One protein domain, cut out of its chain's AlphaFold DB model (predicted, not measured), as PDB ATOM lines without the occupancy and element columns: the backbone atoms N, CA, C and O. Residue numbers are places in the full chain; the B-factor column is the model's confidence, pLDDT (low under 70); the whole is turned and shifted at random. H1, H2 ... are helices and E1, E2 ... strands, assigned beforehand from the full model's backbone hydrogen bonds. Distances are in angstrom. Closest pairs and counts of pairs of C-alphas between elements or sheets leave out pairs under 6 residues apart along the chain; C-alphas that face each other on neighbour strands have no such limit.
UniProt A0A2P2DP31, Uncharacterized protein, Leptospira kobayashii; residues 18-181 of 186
ATOM      1  N   LYS A  18     -35.822 -12.628  -6.094       68.94
ATOM      2  CA  LYS A  18     -36.038 -12.943  -4.674       68.94
ATOM      3  C   LYS A  18     -37.506 -13.124  -4.285       68.94
ATOM      4  O   LYS A  18     -37.769 -13.703  -3.238       68.94
ATOM      5  N   LYS A  19     -38.460 -12.610  -5.068       66.44
ATOM      6  CA  LYS A  19     -39.894 -12.756  -4.764       66.44
ATOM      7  C   LYS A  19     -40.456 -14.077  -5.267       66.44
ATOM      8  O   LYS A  19     -41.378 -14.610  -4.665       66.44
ATOM      9  N   THR A  20     -39.925 -14.567  -6.381       67.75
ATOM     10  CA  THR A  20     -40.438 -15.747  -7.088       67.75
ATOM     11  C   THR A  20     -39.485 -16.941  -7.022       67.75
ATOM     12  O   THR A  20     -39.792 -17.989  -7.585       67.75
ATOM     13  N   PHE A  21     -38.327 -16.780  -6.365       69.38
ATOM     14  CA  PHE A  21     -37.205 -17.731  -6.333       69.38
ATOM     15  C   PHE A  21     -36.767 -18.201  -7.725       69.38
ATOM     16  O   PHE A  21     -36.244 -19.298  -7.908       69.38
ATOM     17  N   CYS A  22     -37.000 -17.349  -8.716       75.62
ATOM     18  CA  CYS A  22     -36.846 -17.674 -10.114       75.62
ATOM     19  C   CYS A  22     -35.394 -17.465 -10.534       75.62
ATOM     20  O   CYS A  22     -34.868 -16.355 -10.401       75.62
ATOM     21  N   ARG A  23     -34.744 -18.533 -11.012       84.06
ATOM     22  CA  ARG A  23     -33.315 -18.524 -11.345       84.06
ATOM     23  C   ARG A  23     -33.101 -18.522 -12.848       84.06
ATOM     24  O   ARG A  23     -33.576 -19.409 -13.554       84.06
ATOM     25  N   TYR A  24     -32.338 -17.552 -13.335       86.88
ATOM     26  CA  TYR A  24     -31.893 -17.483 -14.722       86.88
ATOM     27  C   TYR A  24     -30.394 -17.752 -14.762       86.88
ATOM     28  O   TYR A  24     -29.612 -16.978 -14.211       86.88
ATOM     29  N   ILE A  25     -30.010 -18.857 -15.399       88.56
ATOM     30  CA  ILE A  25     -28.618 -19.298 -15.496       88.56
ATOM     31  C   ILE A  25     -28.118 -19.046 -16.921       88.56
ATOM     32  O   ILE A  25     -28.691 -19.543 -17.890       88.56
ATOM     33  N   ASN A  26     -27.036 -18.284 -17.049       89.19
ATOM     34  CA  ASN A  26     -26.355 -17.969 -18.301       89.19
ATOM     35  C   ASN A  26     -24.998 -18.681 -18.355       89.19
ATOM     36  O   ASN A  26     -23.935 -18.066 -18.268       89.19
ATOM     37  N   ALA A  27     -25.067 -20.006 -18.456       90.38
ATOM     38  CA  ALA A  27     -23.925 -20.883 -18.684       90.38
ATOM     39  C   ALA A  27     -24.250 -21.888 -19.796       90.38
ATOM     40  O   ALA A  27     -25.417 -22.194 -20.057       90.38
ATOM     41  N   SER A  28     -23.221 -22.410 -20.463       91.88
ATOM     42  CA  SER A  28     -23.392 -23.524 -21.402       91.88
ATOM     43  C   SER A  28     -23.663 -24.825 -20.651       91.88
ATOM     44  O   SER A  28     -24.581 -25.567 -21.001       91.88
ATOM     45  N   ASN A  29     -22.886 -25.079 -19.597       93.38
ATOM     46  CA  ASN A  29     -23.035 -26.238 -18.727       93.38
ATOM     47  C   ASN A  29     -22.696 -25.879 -17.278       93.38
ATOM     48  O   ASN A  29     -21.829 -25.037 -17.035       93.38
ATOM     49  N   VAL A  30     -23.320 -26.589 -16.341       91.31
ATOM     50  CA  VAL A  30     -22.939 -26.627 -14.926       91.31
ATOM     51  C   VAL A  30     -22.222 -27.943 -14.654       91.31
ATOM     52  O   VAL A  30     -22.743 -29.025 -14.929       91.31
ATOM     53  N   ILE A  31     -20.997 -27.849 -14.154       90.31
ATOM     54  CA  ILE A  31     -20.134 -28.981 -13.837       90.31
ATOM     55  C   ILE A  31     -20.313 -29.297 -12.355       90.31
ATOM     56  O   ILE A  31     -19.859 -28.543 -11.496       90.31
ATOM     57  N   TYR A  32     -20.970 -30.413 -12.071       84.50
ATOM     58  CA  TYR A  32     -21.220 -30.910 -10.724       84.50
ATOM     59  C   TYR A  32     -20.288 -32.084 -10.419       84.50
ATOM     60  O   TYR A  32     -20.186 -33.024 -11.209       84.50
ATOM     61  N   LYS A  33     -19.594 -32.036  -9.282       79.31
ATOM     62  CA  LYS A  33     -18.725 -33.123  -8.815       79.31
ATOM     63  C   LYS A  33     -19.409 -33.831  -7.653       79.31
ATOM     64  O   LYS A  33     -19.480 -33.282  -6.558       79.31
ATOM     65  N   SER A  34     -19.883 -35.056  -7.880       68.88
ATOM     66  CA  SER A  34     -20.396 -35.886  -6.789       68.88
ATOM     67  C   SER A  34     -19.212 -36.392  -5.962       68.88
ATOM     68  O   SER A  34     -18.371 -37.157  -6.448       68.88
ATOM     69  N   ASN A  35     -19.118 -35.935  -4.710       57.50
ATOM     70  CA  ASN A  35     -18.054 -36.334  -3.783       57.50
ATOM     71  C   ASN A  35     -18.133 -37.821  -3.410       57.50
ATOM     72  O   ASN A  35     -17.109 -38.421  -3.084       57.50
ATOM     73  N   GLN A  36     -19.329 -38.414  -3.470       57.91
ATOM     74  CA  GLN A  36     -19.554 -39.812  -3.111       57.91
ATOM     75  C   GLN A  36     -19.127 -40.760  -4.237       57.91
ATOM     76  O   GLN A  36     -18.441 -41.747  -3.981       57.91
ATOM     77  N   GLU A  37     -19.443 -40.425  -5.491       58.59
ATOM     78  CA  GLU A  37     -19.167 -41.313  -6.628       58.59
ATOM     79  C   GLU A  37     -17.869 -40.971  -7.380       58.59
ATOM     80  O   GLU A  37     -17.441 -41.718  -8.260       58.59
ATOM     81  N   LYS A  38     -17.216 -39.841  -7.057       65.62
ATOM     82  CA  LYS A  38     -16.109 -39.251  -7.844       65.62
ATOM     83  C   LYS A  38     -16.481 -39.021  -9.315       65.62
ATOM     84  O   LYS A  38     -15.606 -38.932 -10.179       65.62
ATOM     85  N   ILE A  39     -17.775 -38.913  -9.604       71.75
ATOM     86  CA  ILE A  39     -18.294 -38.666 -10.944       71.75
ATOM     87  C   ILE A  39     -18.416 -37.159 -11.142       71.75
ATOM     88  O   ILE A  39     -18.914 -36.427 -10.286       71.75
ATOM     89  N   THR A  40     -17.925 -36.690 -12.287       80.50
ATOM     90  CA  THR A  40     -18.134 -35.315 -12.739       80.50
ATOM     91  C   THR A  40     -19.245 -35.309 -13.773       80.50
ATOM     92  O   THR A  40     -19.074 -35.798 -14.890       80.50
ATOM     93  N   TYR A  41     -20.377 -34.728 -13.406       84.81
ATOM     94  CA  TYR A  41     -21.513 -34.534 -14.285       84.81
ATOM     95  C   TYR A  41     -21.418 -33.169 -14.958       84.81
ATOM     96  O   TYR A  41     -21.247 -32.144 -14.302       84.81
ATOM     97  N   LYS A  42     -21.548 -33.150 -16.283       88.75
ATOM     98  CA  LYS A  42     -21.644 -31.919 -17.068       88.75
ATOM     99  C   LYS A  42     -23.098 -31.731 -17.487       88.75
ATOM    100  O   LYS A  42     -23.539 -32.342 -18.457       88.75
ATOM    101  N   VAL A  43     -23.836 -30.941 -16.715       89.81
ATOM    102  CA  VAL A  43     -25.266 -30.698 -16.923       89.81
ATOM    103  C   VAL A  43     -25.438 -29.553 -17.916       89.81
ATOM    104  O   VAL A  43     -25.050 -28.427 -17.597       89.81
ATOM    105  N   PRO A  44     -26.002 -29.791 -19.109       91.31
ATOM    106  CA  PRO A  44     -26.256 -28.717 -20.058       91.31
ATOM    107  C   PRO A  44     -27.375 -27.810 -19.536       91.31
ATOM    108  O   PRO A  44     -28.334 -28.291 -18.946       91.31
ATOM    109  N   ILE A  45     -27.282 -26.503 -19.769       92.25
ATOM    110  CA  ILE A  45     -28.344 -25.547 -19.421       92.25
ATOM    111  C   ILE A  45     -29.012 -25.101 -20.713       92.25
ATOM    112  O   ILE A  45     -28.322 -24.750 -21.659       92.25
ATOM    113  N   TYR A  46     -30.340 -25.102 -20.795       91.38
ATOM    114  CA  TYR A  46     -31.042 -24.515 -21.941       91.38
ATOM    115  C   TYR A  46     -31.101 -22.983 -21.787       91.38
ATOM    116  O   TYR A  46     -31.326 -22.505 -20.683       91.38
ATOM    117  N   PRO A  47     -30.930 -22.167 -22.845       86.06
ATOM    118  CA  PRO A  47     -30.551 -22.521 -24.214       86.06
ATOM    119  C   PRO A  47     -29.031 -22.696 -24.427       86.06
ATOM    120  O   PRO A  47     -28.609 -22.872 -25.566       86.06
ATOM    121  N   GLY A  48     -28.218 -22.627 -23.369       73.88
ATOM    122  CA  GLY A  48     -26.793 -22.982 -23.397       73.88
ATOM    123  C   GLY A  48     -25.907 -21.851 -23.890       73.88
ATOM    124  O   GLY A  48     -25.254 -21.971 -24.924       73.88
ATOM    125  N   LYS A  49     -25.910 -20.727 -23.172       80.56
ATOM    126  CA  LYS A  49     -25.152 -19.520 -23.533       80.56
ATOM    127  C   LYS A  49     -24.079 -19.232 -22.491       80.56
ATOM    128  O   LYS A  49     -24.284 -19.511 -21.324       80.56
ATOM    129  N   GLY A  50     -22.962 -18.639 -22.905       85.44
ATOM    130  CA  GLY A  50     -21.846 -18.333 -22.006       85.44
ATOM    131  C   GLY A  50     -20.818 -19.461 -21.934       85.44
ATOM    132  O   GLY A  50     -20.714 -20.270 -22.856       85.44
ATOM    133  N   ARG A  51     -20.023 -19.469 -20.860       92.12
ATOM    134  CA  ARG A  51     -18.996 -20.491 -20.606       92.12
ATOM    135  C   ARG A  51     -19.524 -21.597 -19.698       92.12
ATOM    136  O   ARG A  51     -20.546 -21.431 -19.034       92.12
ATOM    137  N   ASP A  52     -18.783 -22.696 -19.637       93.88
ATOM    138  CA  ASP A  52     -18.994 -23.708 -18.609       93.88
ATOM    139  C   ASP A  52     -18.622 -23.131 -17.237       93.88
ATOM    140  O   ASP A  52     -17.661 -22.358 -17.106       93.88
ATOM    141  N   ILE A  53     -19.391 -23.513 -16.223       92.25
ATOM    142  CA  ILE A  53     -19.186 -23.111 -14.830       92.25
ATOM    143  C   ILE A  53     -19.201 -24.345 -13.937       92.25
ATOM    144  O   ILE A  53     -19.849 -25.341 -14.255       92.25
ATOM    145  N   THR A  54     -18.511 -24.285 -12.811       91.12
ATOM    146  CA  THR A  54     -18.650 -25.274 -11.738       91.12
ATOM    147  C   THR A  54     -19.890 -24.997 -10.888       91.12
ATOM    148  O   THR A  54     -20.420 -23.883 -10.882       91.12
ATOM    149  N   TYR A  55     -20.386 -26.016 -10.185       87.88
ATOM    150  CA  TYR A  55     -21.500 -25.843  -9.253       87.88
ATOM    151  C   TYR A  55     -21.119 -24.891  -8.111       87.88
ATOM    152  O   TYR A  55     -21.913 -24.035  -7.739       87.88
ATOM    153  N   GLU A  56     -19.872 -24.943  -7.645       86.94
ATOM    154  CA  GLU A  56     -19.328 -24.056  -6.617       86.94
ATOM    155  C   GLU A  56     -19.297 -22.584  -7.080       86.94
ATOM    156  O   GLU A  56     -19.634 -21.672  -6.323       86.94
ATOM    157  N   GLU A  57     -18.947 -22.327  -8.348       89.00
ATOM    158  CA  GLU A  57     -19.044 -20.982  -8.935       89.00
ATOM    159  C   GLU A  57     -20.493 -20.481  -8.986       89.00
ATOM    160  O   GLU A  57     -20.738 -19.291  -8.762       89.00
ATOM    161  N   LEU A  58     -21.450 -21.369  -9.276       88.31
ATOM    162  CA  LEU A  58     -22.876 -21.043  -9.285       88.31
ATOM    163  C   LEU A  58     -23.379 -20.733  -7.866       88.31
ATOM    164  O   LEU A  58     -24.064 -19.730  -7.668       88.31
ATOM    165  N   GLU A  59     -22.990 -21.543  -6.876       86.19
ATOM    166  CA  GLU A  59     -23.310 -21.343  -5.457       86.19
ATOM    167  C   GLU A  59     -22.780 -20.019  -4.921       86.19
ATOM    168  O   GLU A  59     -23.512 -19.304  -4.240       86.19
ATOM    169  N   SER A  60     -21.553 -19.639  -5.288       86.50
ATOM    170  CA  SER A  60     -20.941 -18.385  -4.832       86.50
ATOM    171  C   SER A  60     -21.704 -17.122  -5.263       86.50
ATOM    172  O   SER A  60     -21.532 -16.063  -4.663       86.50
ATOM    173  N   GLN A  61     -22.550 -17.231  -6.294       86.31
ATOM    174  CA  GLN A  61     -23.377 -16.142  -6.821       86.31
ATOM    175  C   GLN A  61     -24.834 -16.198  -6.344       86.31
ATOM    176  O   GLN A  61     -25.587 -15.253  -6.588       86.31
ATOM    177  N   SER A  62     -25.246 -17.279  -5.678       82.25
ATOM    178  CA  SER A  62     -26.581 -17.385  -5.095       82.25
ATOM    179  C   SER A  62     -26.719 -16.403  -3.937       82.25
ATOM    180  O   SER A  62     -25.889 -16.339  -3.034       82.25
ATOM    181  N   THR A  63     -27.811 -15.645  -3.943       74.19
ATOM    182  CA  THR A  63     -28.178 -14.740  -2.845       74.19
ATOM    183  C   THR A  63     -29.142 -15.387  -1.853       74.19
ATOM    184  O   THR A  63     -29.438 -14.805  -0.808       74.19
ATOM    185  N   SER A  64     -29.638 -16.581  -2.185       65.06
ATOM    186  CA  SER A  64     -30.451 -17.425  -1.312       65.06
ATOM    187  C   SER A  64     -29.556 -18.151  -0.288       65.06
ATOM    188  O   SER A  64     -28.416 -18.470  -0.632       65.06
ATOM    189  N   PRO A  65     -30.039 -18.446   0.944       58.00
ATOM    190  CA  PRO A  65     -29.320 -19.305   1.898       58.00
ATOM    191  C   PRO A  65     -28.922 -20.627   1.224       58.00
ATOM    192  O   PRO A  65     -29.602 -20.993   0.262       58.00
ATOM    193  N   PRO A  66     -27.858 -21.321   1.685       55.47
ATOM    194  CA  PRO A  66     -27.303 -22.497   1.016       55.47
ATOM    195  C   PRO A  66     -28.418 -23.501   0.744       55.47
ATOM    196  O   PRO A  66     -28.913 -24.181   1.638       55.47
ATOM    197  N   ASN A  67     -28.882 -23.499  -0.498       53.44
ATOM    198  CA  ASN A  67     -29.981 -24.315  -0.946       53.44
ATOM    199  C   ASN A  67     -29.332 -25.330  -1.865       53.44
ATOM    200  O   ASN A  67     -28.798 -24.962  -2.912       53.44
ATOM    201  N   HIS A  68     -29.342 -26.592  -1.450       52.91
ATOM    202  CA  HIS A  68     -28.584 -27.674  -2.079       52.91
ATOM    203  C   HIS A  68     -29.036 -28.011  -3.511       52.91
ATOM    204  O   HIS A  68     -28.535 -28.954  -4.111       52.91
ATOM    205  N   TYR A  69     -29.942 -27.222  -4.093       70.56
ATOM    206  CA  TYR A  69     -30.581 -27.510  -5.365       70.56
ATOM    207  C   TYR A  69     -30.727 -26.262  -6.248       70.56
ATOM    208  O   TYR A  69     -31.837 -25.851  -6.587       70.56
ATOM    209  N   LEU A  70     -29.620 -25.632  -6.651       76.00
ATOM    210  CA  LEU A  70     -29.654 -24.469  -7.560       76.00
ATOM    211  C   LEU A  70     -30.143 -24.816  -8.971       76.00
ATOM    212  O   LEU A  70     -30.644 -23.949  -9.684       76.00
ATOM    213  N   LEU A  71     -30.038 -26.092  -9.350       81.44
ATOM    214  CA  LEU A  71     -30.614 -26.632 -10.582       81.44
ATOM    215  C   LEU A  71     -32.106 -26.978 -10.450       81.44
ATOM    216  O   LEU A  71     -32.732 -27.328 -11.448       81.44
ATOM    217  N   ASN A  72     -32.685 -26.835  -9.252       74.25
ATOM    218  CA  ASN A  72     -34.128 -26.820  -9.052       74.25
ATOM    219  C   ASN A  72     -34.612 -25.363  -9.119       74.25
ATOM    220  O   ASN A  72     -34.049 -24.484  -8.466       74.25
ATOM    221  N   ASN A  73     -35.656 -25.103  -9.909       74.00
ATOM    222  CA  ASN A  73     -36.257 -23.780 -10.166       74.00
ATOM    223  C   ASN A  73     -35.523 -22.893 -11.187       74.00
ATOM    224  O   ASN A  73     -35.504 -21.665 -11.061       74.00
ATOM    225  N   ILE A  74     -34.967 -23.498 -12.239       85.00
ATOM    226  CA  ILE A  74     -34.515 -22.741 -13.413       85.00
ATOM    227  C   ILE A  74     -35.746 -22.237 -14.164       85.00
ATOM    228  O   ILE A  74     -36.622 -23.017 -14.535       85.00
ATOM    229  N   CYS A  75     -35.808 -20.937 -14.407       85.69
ATOM    230  CA  CYS A  75     -36.967 -20.288 -14.987       85.69
ATOM    231  C   CYS A  75     -36.820 -19.969 -16.464       85.69
ATOM    232  O   CYS A  75     -35.817 -19.404 -16.909       85.69
ATOM    233  N   TYR A  76     -37.917 -20.167 -17.188       86.19
ATOM    234  CA  TYR A  76     -38.060 -19.698 -18.555       86.19
ATOM    235  C   TYR A  76     -39.361 -18.921 -18.730       86.19
ATOM    236  O   TYR A  76     -40.460 -19.473 -18.628       86.19
ATOM    237  N   ASN A  77     -39.223 -17.632 -19.035       82.44
ATOM    238  CA  ASN A  77     -40.349 -16.786 -19.403       82.44
ATOM    239  C   ASN A  77     -40.800 -17.117 -20.820       82.44
ATOM    240  O   ASN A  77     -39.983 -17.211 -21.740       82.44
ATOM    241  N   THR A  78     -42.109 -17.221 -21.017       79.44
ATOM    242  CA  THR A  78     -42.679 -17.427 -22.345       79.44
ATOM    243  C   THR A  78     -43.861 -16.514 -22.606       79.44
ATOM    244  O   THR A  78     -44.528 -16.013 -21.698       79.44
ATOM    245  N   LYS A  79     -44.098 -16.268 -23.894       79.81
ATOM    246  CA  LYS A  79     -45.282 -15.546 -24.345       79.81
ATOM    247  C   LYS A  79     -46.496 -16.454 -24.204       79.81
ATOM    248  O   LYS A  79     -46.402 -17.661 -24.411       79.81
ATOM    249  N   GLN A  80     -47.646 -15.843 -23.948       79.06
ATOM    250  CA  GLN A  80     -48.915 -16.555 -23.912       79.06
ATOM    251  C   GLN A  80     -49.119 -17.385 -25.193       79.06
ATOM    252  O   GLN A  80     -48.991 -16.868 -26.306       79.06
ATOM    253  N   GLY A  81     -49.459 -18.665 -25.031       77.12
ATOM    254  CA  GLY A  81     -49.692 -19.607 -26.127       77.12
ATOM    255  C   GLY A  81     -48.421 -20.235 -26.711       77.12
ATOM    256  O   GLY A  81     -48.515 -21.001 -27.671       77.12
ATOM    257  N   LYS A  82     -47.239 -19.914 -26.170       84.62
ATOM    258  CA  LYS A  82     -45.933 -20.466 -26.577       84.62
ATOM    259  C   LYS A  82     -45.321 -21.400 -25.532       84.62
ATOM    260  O   LYS A  82     -44.187 -21.842 -25.691       84.62
ATOM    261  N   GLU A  83     -46.065 -21.740 -24.484       82.44
ATOM    262  CA  GLU A  83     -45.626 -22.611 -23.392       82.44
ATOM    263  C   GLU A  83     -45.264 -24.011 -23.895       82.44
ATOM    264  O   GLU A  83     -44.190 -24.518 -23.594       82.44
ATOM    265  N   LEU A  84     -46.126 -24.620 -24.715       82.06
ATOM    266  CA  LEU A  84     -45.888 -25.963 -25.252       82.06
ATOM    267  C   LEU A  84     -44.726 -26.010 -26.236       82.06
ATOM    268  O   LEU A  84     -44.025 -27.015 -26.307       82.06
ATOM    269  N   GLU A  85     -44.548 -24.952 -27.024       86.19
ATOM    270  CA  GLU A  85     -43.419 -24.833 -27.946       86.19
ATOM    271  C   GLU A  85     -42.115 -24.804 -27.148       86.19
ATOM    272  O   GLU A  85     -41.260 -25.662 -27.348       86.19
ATOM    273  N   LEU A  86     -42.038 -23.927 -26.144       88.31
ATOM    274  CA  LEU A  86     -40.881 -23.823 -25.263       88.31
ATOM    275  C   LEU A  86     -40.611 -25.120 -24.481       88.31
ATOM    276  O   LEU A  86     -39.469 -25.564 -24.433       88.31
ATOM    277  N   LEU A  87     -41.639 -25.748 -23.900       87.62
ATOM    278  CA  LEU A  87     -41.499 -27.027 -23.195       87.62
ATOM    279  C   LEU A  87     -40.906 -28.103 -24.115       87.62
ATOM    280  O   LEU A  87     -39.963 -28.792 -23.735       87.62
ATOM    281  N   ASN A  88     -41.428 -28.226 -25.339       88.00
ATOM    282  CA  ASN A  88     -40.917 -29.186 -26.315       88.00
ATOM    283  C   ASN A  88     -39.478 -28.876 -26.733       88.00
ATOM    284  O   ASN A  88     -38.694 -29.805 -26.926       88.00
ATOM    285  N   ASP A  89     -39.125 -27.603 -26.885       91.25
ATOM    286  CA  ASP A  89     -37.768 -27.198 -27.244       91.25
ATOM    287  C   ASP A  89     -36.772 -27.525 -26.124       91.25
ATOM    288  O   ASP A  89     -35.710 -28.088 -26.401       91.25
ATOM    289  N   ILE A  90     -37.146 -27.281 -24.864       91.50
ATOM    290  CA  ILE A  90     -36.342 -27.659 -23.695       91.50
ATOM    291  C   ILE A  90     -36.182 -29.187 -23.627       91.50
ATOM    292  O   ILE A  90     -35.066 -29.690 -23.503       91.50
ATOM    293  N   LEU A  91     -37.273 -29.947 -23.760       90.38
ATOM    294  CA  LEU A  91     -37.236 -31.413 -23.728       90.38
ATOM    295  C   LEU A  91     -36.352 -31.995 -24.842       90.38
ATOM    296  O   LEU A  91     -35.525 -32.866 -24.581       90.38
ATOM    297  N   LYS A  92     -36.470 -31.490 -26.077       91.38
ATOM    298  CA  LYS A  92     -35.607 -31.894 -27.202       91.38
ATOM    299  C   LYS A  92     -34.145 -31.542 -26.962       91.38
ATOM    300  O   LYS A  92     -33.263 -32.308 -27.352       91.38
ATOM    301  N   PHE A  93     -33.880 -30.388 -26.352       92.56
ATOM    302  CA  PHE A  93     -32.527 -29.991 -25.990       92.56
ATOM    303  C   PHE A  93     -31.902 -31.013 -25.041       92.56
ATOM    304  O   PHE A  93     -30.834 -31.530 -25.360       92.56
ATOM    305  N   TYR A  94     -32.575 -31.376 -23.947       90.75
ATOM    306  CA  TYR A  94     -32.042 -32.361 -23.000       90.75
ATOM    307  C   TYR A  94     -31.963 -33.772 -23.586       90.75
ATOM    308  O   TYR A  94     -30.940 -34.432 -23.412       90.75
ATOM    309  N   GLN A  95     -32.964 -34.198 -24.364       89.75
ATOM    310  CA  GLN A  95     -32.919 -35.466 -25.102       89.75
ATOM    311  C   GLN A  95     -31.645 -35.565 -25.956       89.75
ATOM    312  O   GLN A  95     -30.942 -36.572 -25.917       89.75
ATOM    313  N   LYS A  96     -31.305 -34.493 -26.686       90.62
ATOM    314  CA  LYS A  96     -30.113 -34.445 -27.537       90.62
ATOM    315  C   LYS A  96     -28.813 -34.306 -26.740       90.62
ATOM    316  O   LYS A  96     -27.876 -35.057 -26.984       90.62
ATOM    317  N   GLN A  97     -28.723 -33.325 -25.843       89.19
ATOM    318  CA  GLN A  97     -27.467 -32.957 -25.175       89.19
ATOM    319  C   GLN A  97     -27.024 -33.985 -24.138       89.19
ATOM    320  O   GLN A  97     -25.830 -34.181 -23.943       89.19
ATOM    321  N   MET A  98     -27.972 -34.662 -23.492       85.38
ATOM    322  CA  MET A  98     -27.662 -35.684 -22.493       85.38
ATOM    323  C   MET A  98     -27.642 -37.098 -23.083       85.38
ATOM    324  O   MET A  98     -27.389 -38.046 -22.345       85.38
ATOM    325  N   ASN A  99     -27.905 -37.249 -24.393       80.50
ATOM    326  CA  ASN A  99     -28.165 -38.540 -25.040       80.50
ATOM    327  C   ASN A  99     -29.159 -39.390 -24.222       80.50
ATOM    328  O   ASN A  99     -28.967 -40.588 -24.020       80.50
ATOM    329  N   ALA A 100     -30.173 -38.721 -23.674       77.94
ATOM    330  CA  ALA A 100     -31.135 -39.319 -22.770       77.94
ATOM    331  C   ALA A 100     -32.150 -40.142 -23.570       77.94
ATOM    332  O   ALA A 100     -32.620 -39.696 -24.620       77.94
ATOM    333  N   ASP A 101     -32.569 -41.292 -23.040       80.69
ATOM    334  CA  ASP A 101     -33.679 -42.102 -23.575       80.69
ATOM    335  C   ASP A 101     -35.058 -41.481 -23.276       80.69
ATOM    336  O   ASP A 101     -36.056 -42.156 -23.039       80.69
ATOM    337  N   LEU A 102     -35.115 -40.154 -23.294       82.50
ATOM    338  CA  LEU A 102     -36.251 -39.376 -22.855       82.50
ATOM    339  C   LEU A 102     -37.408 -39.484 -23.854       82.50
ATOM    340  O   LEU A 102     -37.301 -38.988 -24.982       82.50
ATOM    341  N   ASP A 103     -38.544 -40.050 -23.443       82.56
ATOM    342  CA  ASP A 103     -39.792 -39.942 -24.210       82.56
ATOM    343  C   ASP A 103     -40.416 -38.554 -24.007       82.56
ATOM    344  O   ASP A 103     -41.301 -38.333 -23.181       82.56
ATOM    345  N   ILE A 104     -39.972 -37.591 -24.815       82.88
ATOM    346  CA  ILE A 104     -40.453 -36.202 -24.758       82.88
ATOM    347  C   ILE A 104     -41.957 -36.057 -25.042       82.88
ATOM    348  O   ILE A 104     -42.523 -34.989 -24.818       82.88
ATOM    349  N   LYS A 105     -42.622 -37.096 -25.570       80.75
ATOM    350  CA  LYS A 105     -44.063 -37.062 -25.851       80.75
ATOM    351  C   LYS A 105     -44.894 -37.473 -24.645       80.75
ATOM    352  O   LYS A 105     -46.092 -37.181 -24.627       80.75
ATOM    353  N   LYS A 106     -44.301 -38.165 -23.671       81.81
ATOM    354  CA  LYS A 106     -45.030 -38.742 -22.547       81.81
ATOM    355  C   LYS A 106     -44.235 -38.583 -21.243       81.81
ATOM    356  O   LYS A 106     -43.261 -39.302 -21.051       81.81
ATOM    357  N   PRO A 107     -44.682 -37.720 -20.312       83.56
ATOM    358  CA  PRO A 107     -44.100 -37.684 -18.979       83.56
ATOM    359  C   PRO A 107     -44.331 -39.017 -18.257       83.56
ATOM    360  O   PRO A 107     -45.366 -39.670 -18.434       83.56
ATOM    361  N   THR A 108     -43.377 -39.397 -17.416       84.06
ATOM    362  CA  THR A 108     -43.424 -40.583 -16.557       84.06
ATOM    363  C   THR A 108     -44.485 -40.436 -15.467       84.06
ATOM    364  O   THR A 108     -45.194 -41.394 -15.166       84.06
ATOM    365  N   ALA A 109     -44.637 -39.229 -14.918       79.50
ATOM    366  CA  ALA A 109     -45.688 -38.889 -13.966       79.50
ATOM    367  C   ALA A 109     -46.185 -37.453 -14.170       79.50
ATOM    368  O   ALA A 109     -45.485 -36.598 -14.713       79.50
ATOM    369  N   ILE A 110     -47.416 -37.203 -13.732       77.12
ATOM    370  CA  ILE A 110     -48.019 -35.873 -13.665       77.12
ATOM    371  C   ILE A 110     -48.624 -35.751 -12.274       77.12
ATOM    372  O   ILE A 110     -49.461 -36.576 -11.907       77.12
ATOM    373  N   VAL A 111     -48.204 -34.739 -11.526       77.44
ATOM    374  CA  VAL A 111     -48.758 -34.400 -10.213       77.44
ATOM    375  C   VAL A 111     -49.494 -33.072 -10.333       77.44
ATOM    376  O   VAL A 111     -49.105 -32.204 -11.118       77.44
ATOM    377  N   THR A 112     -50.591 -32.936  -9.594       70.25
ATOM    378  CA  THR A 112     -51.342 -31.686  -9.486       70.25
ATOM    379  C   THR A 112     -51.318 -31.241  -8.036       70.25
ATOM    380  O   THR A 112     -51.764 -31.985  -7.167       70.25
ATOM    381  N   GLU A 113     -50.808 -30.040  -7.798       66.44
ATOM    382  CA  GLU A 113     -50.643 -29.449  -6.469       66.44
ATOM    383  C   GLU A 113     -51.004 -27.968  -6.570       66.44
ATOM    384  O   GLU A 113     -50.552 -27.300  -7.490       66.44
ATOM    385  N   ASP A 114     -51.899 -27.468  -5.717       63.50
ATOM    386  CA  ASP A 114     -52.263 -26.042  -5.622       63.50
ATOM    387  C   ASP A 114     -52.585 -25.306  -6.945       63.50
ATOM    388  O   ASP A 114     -52.410 -24.094  -7.075       63.50
ATOM    389  N   ASN A 115     -53.191 -26.011  -7.911       63.00
ATOM    390  CA  ASN A 115     -53.495 -25.549  -9.283       63.00
ATOM    391  C   ASN A 115     -52.289 -25.453 -10.231       63.00
ATOM    392  O   ASN A 115     -52.390 -24.874 -11.318       63.00
ATOM    393  N   GLU A 116     -51.177 -26.056  -9.853       69.50
ATOM    394  CA  GLU A 116     -49.996 -26.249 -10.672       69.50
ATOM    395  C   GLU A 116     -49.938 -27.692 -11.169       69.50
ATOM    396  O   GLU A 116     -50.469 -28.624 -10.558       69.50
ATOM    397  N   TYR A 117     -49.307 -27.877 -12.324       76.12
ATOM    398  CA  TYR A 117     -49.031 -29.204 -12.863       76.12
ATOM    399  C   TYR A 117     -47.536 -29.410 -12.874       76.12
ATOM    400  O   TYR A 117     -46.804 -28.601 -13.447       76.12
ATOM    401  N   ILE A 118     -47.116 -30.522 -12.289       79.81
ATOM    402  CA  ILE A 118     -45.727 -30.936 -12.222       79.81
ATOM    403  C   ILE A 118     -45.576 -32.152 -13.129       79.81
ATOM    404  O   ILE A 118     -46.169 -33.205 -12.890       79.81
ATOM    405  N   LEU A 119     -44.824 -31.991 -14.213       85.56
ATOM    406  CA  LEU A 119     -44.520 -33.057 -15.163       85.56
ATOM    407  C   LEU A 119     -43.164 -33.660 -14.815       85.56
ATOM    408  O   LEU A 119     -42.181 -32.929 -14.721       85.56
ATOM    409  N   PHE A 120     -43.104 -34.980 -14.694       86.00
ATOM    410  CA  PHE A 120     -41.873 -35.719 -14.435       86.00
ATOM    411  C   PHE A 120     -41.453 -36.474 -15.683       86.00
ATOM    412  O   PHE A 120     -42.266 -37.156 -16.308       86.00
ATOM    413  N   PHE A 121     -40.177 -36.381 -16.018       88.00
ATOM    414  CA  PHE A 121     -39.573 -37.051 -17.154       88.00
ATOM    415  C   PHE A 121     -38.328 -37.786 -16.671       88.00
ATOM    416  O   PHE A 121     -37.266 -37.183 -16.523       88.00
ATOM    417  N   ASP A 122     -38.486 -39.078 -16.390       86.81
ATOM    418  CA  ASP A 122     -37.388 -39.947 -15.970       86.81
ATOM    419  C   ASP A 122     -36.532 -40.345 -17.178       86.81
ATOM    420  O   ASP A 122     -37.062 -40.615 -18.256       86.81
ATOM    421  N   PHE A 123     -35.217 -40.405 -16.984       86.56
ATOM    422  CA  PHE A 123     -34.262 -40.874 -17.986       86.56
ATOM    423  C   PHE A 123     -32.998 -41.429 -17.333       86.56
ATOM    424  O   PHE A 123     -32.776 -41.288 -16.130       86.56
ATOM    425  N   SER A 124     -32.144 -42.049 -18.144       82.62
ATOM    426  CA  SER A 124     -30.793 -42.431 -17.721       82.62
ATOM    427  C   SER A 124     -29.749 -41.455 -18.260       82.62
ATOM    428  O   SER A 124     -29.675 -41.225 -19.467       82.62
ATOM    429  N   PHE A 125     -28.886 -40.930 -17.388       81.06
ATOM    430  CA  PHE A 125     -27.718 -40.133 -17.768       81.06
ATOM    431  C   PHE A 125     -26.443 -40.821 -17.301       81.06
ATOM    432  O   PHE A 125     -26.263 -41.057 -16.114       81.06
ATOM    433  N   GLN A 126     -25.558 -41.181 -18.236       77.81
ATOM    434  CA  GLN A 126     -24.321 -41.917 -17.923       77.81
ATOM    435  C   GLN A 126     -24.552 -43.193 -17.079       77.81
ATOM    436  O   GLN A 126     -23.709 -43.564 -16.272       77.81
ATOM    437  N   LYS A 127     -25.672 -43.894 -17.324       77.75
ATOM    438  CA  LYS A 127     -26.165 -45.083 -16.586       77.75
ATOM    439  C   LYS A 127     -26.743 -44.812 -15.191       77.75
ATOM    440  O   LYS A 127     -27.203 -45.761 -14.564       77.75
ATOM    441  N   ASN A 128     -26.799 -43.557 -14.754       77.69
ATOM    442  CA  ASN A 128     -27.425 -43.178 -13.494       77.69
ATOM    443  C   ASN A 128     -28.858 -42.677 -13.724       77.69
ATOM    444  O   ASN A 128     -29.106 -41.970 -14.710       77.69
ATOM    445  N   PRO A 129     -29.814 -43.040 -12.848       81.31
ATOM    446  CA  PRO A 129     -31.156 -42.480 -12.885       81.31
ATOM    447  C   PRO A 129     -31.117 -40.960 -12.734       81.31
ATOM    448  O   PRO A 129     -30.430 -40.420 -11.868       81.31
ATOM    449  N   ALA A 130     -31.877 -40.283 -13.581       82.50
ATOM    450  CA  ALA A 130     -32.045 -38.843 -13.570       82.50
ATOM    451  C   ALA A 130     -33.497 -38.499 -13.902       82.50
ATOM    452  O   ALA A 130     -34.252 -39.325 -14.429       82.50
ATOM    453  N   TYR A 131     -33.901 -37.273 -13.594       85.62
ATOM    454  CA  TYR A 131     -35.209 -36.786 -14.007       85.62
ATOM    455  C   TYR A 131     -35.222 -35.279 -14.250       85.62
ATOM    456  O   TYR A 131     -34.463 -34.515 -13.650       85.62
ATOM    457  N   LEU A 132     -36.117 -34.862 -15.146       88.94
ATOM    458  CA  LEU A 132     -36.515 -33.467 -15.312       88.94
ATOM    459  C   LEU A 132     -37.894 -33.268 -14.686       88.94
ATOM    460  O   LEU A 132     -38.810 -34.057 -14.943       88.94
ATOM    461  N   THR A 133     -38.055 -32.202 -13.909       86.94
ATOM    462  CA  THR A 133     -39.364 -31.732 -13.441       86.94
ATOM    463  C   THR A 133     -39.734 -30.430 -14.118       86.94
ATOM    464  O   THR A 133     -38.919 -29.516 -14.191       86.94
ATOM    465  N   PHE A 134     -40.971 -30.331 -14.598       86.31
ATOM    466  CA  PHE A 134     -41.516 -29.090 -15.136       86.31
ATOM    467  C   PHE A 134     -42.746 -28.670 -14.351       86.31
ATOM    468  O   PHE A 134     -43.760 -29.362 -14.420       86.31
ATOM    469  N   THR A 135     -42.681 -27.524 -13.676       81.38
ATOM    470  CA  THR A 135     -43.849 -26.932 -13.012       81.38
ATOM    471  C   THR A 135     -44.477 -25.869 -13.906       81.38
ATOM    472  O   THR A 135     -43.805 -24.948 -14.383       81.38
ATOM    473  N   LEU A 136     -45.779 -26.019 -14.150       78.44
ATOM    474  CA  LEU A 136     -46.600 -25.136 -14.975       78.44
ATOM    475  C   LEU A 136     -47.600 -24.381 -14.086       78.44
ATOM    476  O   LEU A 136     -48.715 -24.853 -13.851       78.44
ATOM    477  N   THR A 137     -47.217 -23.186 -13.632       64.38
ATOM    478  CA  THR A 137     -47.912 -22.397 -12.588       64.38
ATOM    479  C   THR A 137     -49.204 -21.705 -13.040       64.38
ATOM    480  O   THR A 137     -49.873 -21.019 -12.270       64.38
ATOM    481  N   ASN A 138     -49.591 -21.861 -14.311       60.28
ATOM    482  CA  ASN A 138     -50.701 -21.112 -14.902       60.28
ATOM    483  C   ASN A 138     -51.641 -21.980 -15.750       60.28
ATOM    484  O   ASN A 138     -52.123 -21.526 -16.784       60.28
ATOM    485  N   SER A 139     -51.898 -23.238 -15.374       55.41
ATOM    486  CA  SER A 139     -52.740 -24.143 -16.178       55.41
ATOM    487  C   SER A 139     -54.102 -24.458 -15.542       55.41
ATOM    488  O   SER A 139     -54.256 -24.530 -14.331       55.41
ATOM    489  N   ASN A 140     -55.138 -24.552 -16.386       48.06
ATOM    490  CA  ASN A 140     -56.556 -24.613 -15.986       48.06
ATOM    491  C   ASN A 140     -57.149 -26.028 -15.994       48.06
ATOM    492  O   ASN A 140     -58.266 -26.232 -15.527       48.06
ATOM    493  N   SER A 141     -56.491 -26.977 -16.651       47.06
ATOM    494  CA  SER A 141     -56.862 -28.396 -16.714       47.06
ATOM    495  C   SER A 141     -55.915 -29.100 -17.682       47.06
ATOM    496  O   SER A 141     -55.767 -28.660 -18.823       47.06
ATOM    497  N   ALA A 142     -55.314 -30.211 -17.262       44.81
ATOM    498  CA  ALA A 142     -54.799 -31.222 -18.178       44.81
ATOM    499  C   ALA A 142     -55.785 -32.394 -18.154       44.81
ATOM    500  O   ALA A 142     -56.000 -33.007 -17.112       44.81
ATOM    501  N   TYR A 143     -56.427 -32.702 -19.283       37.09
ATOM    502  CA  TYR A 143     -57.247 -33.910 -19.349       37.09
ATOM    503  C   TYR A 143     -56.326 -35.129 -19.444       37.09
ATOM    504  O   TYR A 143     -55.698 -35.352 -20.481       37.09
ATOM    505  N   TYR A 144     -56.258 -35.901 -18.363       39.00
ATOM    506  CA  TYR A 144     -55.593 -37.194 -18.315       39.00
ATOM    507  C   TYR A 144     -56.609 -38.292 -18.632       39.00
ATOM    508  O   TYR A 144     -57.543 -38.529 -17.871       39.00
ATOM    509  N   SER A 145     -56.416 -38.993 -19.747       35.91
ATOM    510  CA  SER A 145     -57.043 -40.300 -19.954       35.91
ATOM    511  C   SER A 145     -55.966 -41.328 -20.253       35.91
ATOM    512  O   SER A 145     -55.212 -41.169 -21.213       35.91
ATOM    513  N   ALA A 146     -55.927 -42.391 -19.449       34.91
ATOM    514  CA  ALA A 146     -55.138 -43.595 -19.704       34.91
ATOM    515  C   ALA A 146     -53.616 -43.375 -19.874       34.91
ATOM    516  O   ALA A 146     -53.001 -43.919 -20.791       34.91
ATOM    517  N   GLY A 147     -52.975 -42.594 -18.995       41.94
ATOM    518  CA  GLY A 147     -51.506 -42.577 -18.948       41.94
ATOM    519  C   GLY A 147     -50.828 -41.860 -20.105       41.94
ATOM    520  O   GLY A 147     -49.683 -42.178 -20.419       41.94
ATOM    521  N   ARG A 148     -51.514 -40.927 -20.768       43.84
ATOM    522  CA  ARG A 148     -50.931 -40.082 -21.811       43.84
ATOM    523  C   ARG A 148     -51.251 -38.625 -21.512       43.84
ATOM    524  O   ARG A 148     -52.419 -38.255 -21.419       43.84
ATOM    525  N   LEU A 149     -50.206 -37.809 -21.388       51.19
ATOM    526  CA  LEU A 149     -50.341 -36.374 -21.594       51.19
ATOM    527  C   LEU A 149     -50.715 -36.189 -23.067       51.19
ATOM    528  O   LEU A 149     -50.011 -36.692 -23.940       51.19
ATOM    529  N   ASP A 150     -51.814 -35.501 -23.354       56.59
ATOM    530  CA  ASP A 150     -52.019 -34.913 -24.673       56.59
ATOM    531  C   ASP A 150     -51.590 -33.447 -24.561       56.59
ATOM    532  O   ASP A 150     -52.350 -32.642 -24.015       56.59
ATOM    533  N   PRO A 151     -50.388 -33.069 -25.042       53.03
ATOM    534  CA  PRO A 151     -49.936 -31.685 -24.996       53.03
ATOM    535  C   PRO A 151     -50.946 -30.727 -25.636       53.03
ATOM    536  O   PRO A 151     -51.056 -29.590 -25.201       53.03
ATOM    537  N   LYS A 152     -51.758 -31.185 -26.603       51.75
ATOM    538  CA  LYS A 152     -52.808 -30.364 -27.234       51.75
ATOM    539  C   LYS A 152     -53.959 -30.013 -26.289       51.75
ATOM    540  O   LYS A 152     -54.761 -29.138 -26.608       51.75
ATOM    541  N   ARG A 153     -54.077 -30.708 -25.157       52.44
ATOM    542  CA  ARG A 153     -55.124 -30.504 -24.146       52.44
ATOM    543  C   ARG A 153     -54.636 -29.752 -22.915       52.44
ATOM    544  O   ARG A 153     -55.468 -29.440 -22.069       52.44
ATOM    545  N   LEU A 154     -53.342 -29.441 -22.816       60.94
ATOM    546  CA  LEU A 154     -52.834 -28.529 -21.795       60.94
ATOM    547  C   LEU A 154     -53.375 -27.124 -22.073       60.94
ATOM    548  O   LEU A 154     -53.075 -26.519 -23.101       60.94
ATOM    549  N   LYS A 155     -54.206 -26.615 -21.160       59.81
ATOM    550  CA  LYS A 155     -54.766 -25.264 -21.246       59.81
ATOM    551  C   LYS A 155     -54.067 -24.345 -20.256       59.81
ATOM    552  O   LYS A 155     -54.132 -24.587 -19.054       59.81
ATOM    553  N   PHE A 156     -53.483 -23.263 -20.756       66.81
ATOM    554  CA  PHE A 156     -52.905 -22.193 -19.944       66.81
ATOM    555  C   PHE A 156     -53.937 -21.075 -19.728       66.81
ATOM    556  O   PHE A 156     -54.749 -20.783 -20.613       66.81
ATOM    557  N   LYS A 157     -53.941 -20.462 -18.542       64.06
ATOM    558  CA  LYS A 157     -54.685 -19.230 -18.255       64.06
ATOM    559  C   LYS A 157     -54.099 -18.090 -19.098       64.06
ATOM    560  O   LYS A 157     -52.967 -18.145 -19.571       64.06
ATOM    561  N   LYS A 158     -54.886 -17.030 -19.300       58.72
ATOM    562  CA  LYS A 158     -54.394 -15.823 -19.977       58.72
ATOM    563  C   LYS A 158     -53.370 -15.115 -19.083       58.72
ATOM    564  O   LYS A 158     -53.668 -14.869 -17.919       58.72
ATOM    565  N   GLY A 159     -52.215 -14.753 -19.639       60.44
ATOM    566  CA  GLY A 159     -51.171 -14.005 -18.938       60.44
ATOM    567  C   GLY A 159     -49.757 -14.461 -19.310       60.44
ATOM    568  O   GLY A 159     -49.608 -15.383 -20.115       60.44
ATOM    569  N   PRO A 160     -48.720 -13.805 -18.761       58.44
ATOM    570  CA  PRO A 160     -47.361 -14.327 -18.805       58.44
ATOM    571  C   PRO A 160     -47.296 -15.663 -18.058       58.44
ATOM    572  O   PRO A 160     -47.898 -15.818 -16.995       58.44
ATOM    573  N   SER A 161     -46.560 -16.612 -18.626       70.38
ATOM    574  CA  SER A 161     -46.368 -17.946 -18.060       70.38
ATOM    575  C   SER A 161     -44.880 -18.162 -17.802       70.38
ATOM    576  O   SER A 161     -44.036 -17.749 -18.604       70.38
ATOM    577  N   VAL A 162     -44.567 -18.824 -16.692       74.31
ATOM    578  CA  VAL A 162     -43.206 -19.235 -16.338       74.31
ATOM    579  C   VAL A 162     -43.172 -20.754 -16.326       74.31
ATOM    580  O   VAL A 162     -44.059 -21.393 -15.762       74.31
ATOM    581  N   ILE A 163     -42.166 -21.324 -16.983       78.56
ATOM    582  CA  ILE A 163     -41.848 -22.744 -16.861       78.56
ATOM    583  C   ILE A 163     -40.691 -22.860 -15.879       78.56
ATOM    584  O   ILE A 163     -39.624 -22.294 -16.126       78.56
ATOM    585  N   TYR A 164     -40.907 -23.602 -14.797       80.75
ATOM    586  CA  TYR A 164     -39.851 -23.956 -13.854       80.75
ATOM    587  C   TYR A 164     -39.312 -25.326 -14.223       80.75
ATOM    588  O   TYR A 164     -40.090 -26.256 -14.419       80.75
ATOM    589  N   LEU A 165     -37.995 -25.436 -14.312       84.81
ATOM    590  CA  LEU A 165     -37.282 -26.678 -14.542       84.81
ATOM    591  C   LEU A 165     -36.511 -27.064 -13.281       84.81
ATOM    592  O   LEU A 165     -35.758 -26.251 -12.738       84.81
ATOM    593  N   GLY A 166     -36.671 -28.311 -12.854       83.56
ATOM    594  CA  GLY A 166     -35.735 -28.986 -11.968       83.56
ATOM    595  C   GLY A 166     -34.957 -30.061 -12.712       83.56
ATOM    596  O   GLY A 166     -35.507 -30.754 -13.570       83.56
ATOM    597  N   ILE A 167     -33.672 -30.177 -12.391       84.31
ATOM    598  CA  ILE A 167     -32.792 -31.228 -12.902       84.31
ATOM    599  C   ILE A 167     -32.206 -31.943 -11.699       84.31
ATOM    600  O   ILE A 167     -31.496 -31.336 -10.897       84.31
ATOM    601  N   SER A 168     -32.475 -33.238 -11.603       80.25
ATOM    602  CA  SER A 168     -31.881 -34.094 -10.586       80.25
ATOM    603  C   SER A 168     -31.124 -35.223 -11.263       80.25
ATOM    604  O   SER A 168     -31.630 -35.897 -12.165       80.25
ATOM    605  N   LEU A 169     -29.878 -35.369 -10.834       73.12
ATOM    606  CA  LEU A 169     -29.006 -36.489 -11.130       73.12
ATOM    607  C   LEU A 169     -28.859 -37.235  -9.806       73.12
ATOM    608  O   LEU A 169     -28.622 -36.563  -8.809       73.12
ATOM    609  N   GLU A 170     -28.990 -38.562  -9.820       66.00
ATOM    610  CA  GLU A 170     -29.063 -39.479  -8.664       66.00
ATOM    611  C   GLU A 170     -30.497 -39.947  -8.333       66.00
ATOM    612  O   GLU A 170     -31.493 -39.236  -8.481       66.00
ATOM    613  N   SER A 171     -30.603 -41.222  -7.934       44.50
ATOM    614  CA  SER A 171     -31.865 -41.894  -7.594       44.50
ATOM    615  C   SER A 171     -32.434 -41.496  -6.235       44.50
ATOM    616  O   SER A 171     -33.556 -41.888  -5.922       44.50
ATOM    617  N   GLU A 172     -31.681 -40.737  -5.442       41.56
ATOM    618  CA  GLU A 172     -32.084 -40.259  -4.124       41.56
ATOM    619  C   GLU A 172     -32.491 -38.789  -4.202       41.56
ATOM    620  O   GLU A 172     -31.834 -37.892  -3.686       41.56
ATOM    621  N   SER A 173     -33.625 -38.523  -4.843       42.56
ATOM    622  CA  SER A 173     -34.487 -37.524  -4.236       42.56
ATOM    623  C   SER A 173     -35.455 -38.280  -3.341       42.56
ATOM    624  O   SER A 173     -36.227 -39.115  -3.816       42.56
ATOM    625  N   ASP A 174     -35.453 -37.961  -2.046       39.56
ATOM    626  CA  ASP A 174     -36.496 -38.372  -1.090       39.56
ATOM    627  C   ASP A 174     -37.916 -38.118  -1.646       39.56
ATOM    628  O   ASP A 174     -38.891 -38.774  -1.284       39.56
ATOM    629  N   TYR A 175     -38.025 -37.229  -2.637       39.16
ATOM    630  CA  TYR A 175     -39.218 -36.964  -3.428       39.16
ATOM    631  C   TYR A 175     -39.780 -38.189  -4.183       39.16
ATOM    632  O   TYR A 175     -41.000 -38.329  -4.291       39.16
ATOM    633  N   LYS A 176     -38.938 -39.109  -4.693       36.72
ATOM    634  CA  LYS A 176     -39.411 -40.358  -5.334       36.72
ATOM    635  C   LYS A 176     -39.930 -41.387  -4.331       36.72
ATOM    636  O   LYS A 176     -40.767 -42.207  -4.715       36.72
ATOM    637  N   ILE A 177     -39.476 -41.334  -3.079       37.66
ATOM    638  CA  ILE A 177     -39.976 -42.196  -2.002       37.66
ATOM    639  C   ILE A 177     -41.358 -41.689  -1.556       37.66
ATOM    640  O   ILE A 177     -42.313 -42.463  -1.548       37.66
ATOM    641  N   CYS A 178     -41.519 -40.376  -1.358       35.97
ATOM    642  CA  CYS A 178     -42.786 -39.788  -0.901       35.97
ATOM    643  C   CYS A 178     -43.949 -39.876  -1.911       35.97
ATOM    644  O   CYS A 178     -45.107 -39.930  -1.507       35.97
ATOM    645  N   LEU A 179     -43.688 -39.888  -3.225       38.12
ATOM    646  CA  LEU A 179     -44.759 -39.950  -4.238       38.12
ATOM    647  C   LEU A 179     -45.212 -41.377  -4.590       38.12
ATOM    648  O   LEU A 179     -46.289 -41.549  -5.168       38.12
ATOM    649  N   ARG A 180     -44.402 -42.403  -4.291       37.22
ATOM    650  CA  ARG A 180     -44.761 -43.811  -4.550       37.22
ATOM    651  C   ARG A 180     -45.399 -44.486  -3.347       37.22
ATOM    652  O   ARG A 180     -46.290 -45.311  -3.546       37.22
ATOM    653  N   ASP A 181     -44.989 -44.114  -2.143       34.06
ATOM    654  CA  ASP A 181     -45.552 -44.644  -0.913       34.06
ATOM    655  C   ASP A 181     -46.541 -43.639  -0.320       34.06
ATOM    656  O   ASP A 181     -46.177 -42.557   0.129       34.06
TER     657      ASP A 181
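Overview. This is residues 18 to 181 of the 186 residues of an uncharacterized protein of Leptospira kobayashii (UniProt A0A2P2DP31). A strongly twisted wall of five strands, E4, E9, E7, E6 and E5, has one long helix, H2, packed along one face, and no named helix is on its other face. At one end of the longest axis sits a small hairpin, E2 and E3, with the short helix H1 beside E2; at the other end lie the short strand E8 and the long loop of residues 142 to 160. The printed part has 164 residues with three named helices and nine named strands, in the order E1 E2 E3 H1 E4 H2 E5 E6 E7 E8 E9 H3; both sheets are antiparallel, and the class is mixed, helices and strands. The whole is compact, with a radius of gyration of the C-alphas of 15.8 A and spans of 43 by 32 by 30 A.

Arrangement. E1, residues 22 to 25, pairs with no named strand, but its Arg 23 has its C-alpha 4.8 A from that of Ile 74 in E4, residues 72 to 78, the closest C-alphas of the two. E2, residues 29 to 33, and E3, residues 40 to 44, form a hairpin at 159 degrees, with N 30 and O 43 2.8 A apart. Residues 30 to 31 of E2 also pair, parallel, with residues 53 to 54. H1, residues 55 to 59, comes closest to E2 at the C-alphas of Tyr 32 and Tyr 55, 5.3 A apart, and is not on the five-stranded sheet. E4 is an edge strand, antiparallel to E9, residues 161 to 169, at 149 degrees, with N 76 and O 163 2.9 A apart. H2, residues 83 to 97, is on this sheet at a height over the sheet of 7.4 A; it lies over E9 and runs along the strands, at 21 degrees to E9 on the local plane. The closest C-alphas of H2 and E9 are those of Glu 83 and Ser 161, 7.1 A apart. E5, residues 109 to 113, E6, residues 116 to 125, and E7, residues 128 to 136, form a meander, each strand the antiparallel neighbour of the one before; N 111 and O 118 are 2.9 A apart, and so are N 123 and O 130. E7 is also antiparallel to E9, at 166 degrees, with N 133 and O 166 3.0 A apart. E7 runs on into E8, residues 139 to 141, at 92 degrees; E8 pairs with residues 155 to 156, antiparallel. H3, residues 174 to 180, is not on the sheet and is apart from E5, E6 and E7. Every O i to N i+4 pair is within hydrogen-bond range in H1 and H2; in H3, 2 of 3 are.

Along the chain. E1 begins at C-alpha 22, (-36.846, -17.674, -10.114). E2 and E3 are each 12.8 A long. E4 measures 18.4 A, and H2, the longest helix, 21.0 A from C-alpha 83 at (-45.626, -22.611, -23.392). E6 spans 27.2 A, E7 26.4 A and E9 26.3 A, against 13.0 A for E5. H3 ends at C-alpha 180, (-44.761, -43.811, -4.550).

Size, cuts and confidence. The C-alphas farthest apart are those of Lys 38 and Lys 158, 46.5 A. The printed part has no cut. The long links are H1 to E4, H2 to E5 and E8 to E9. The mean pLDDT of the printed part is 73.7; 54 residues are under 70, among them residues 137 to 160 and 170 to 181.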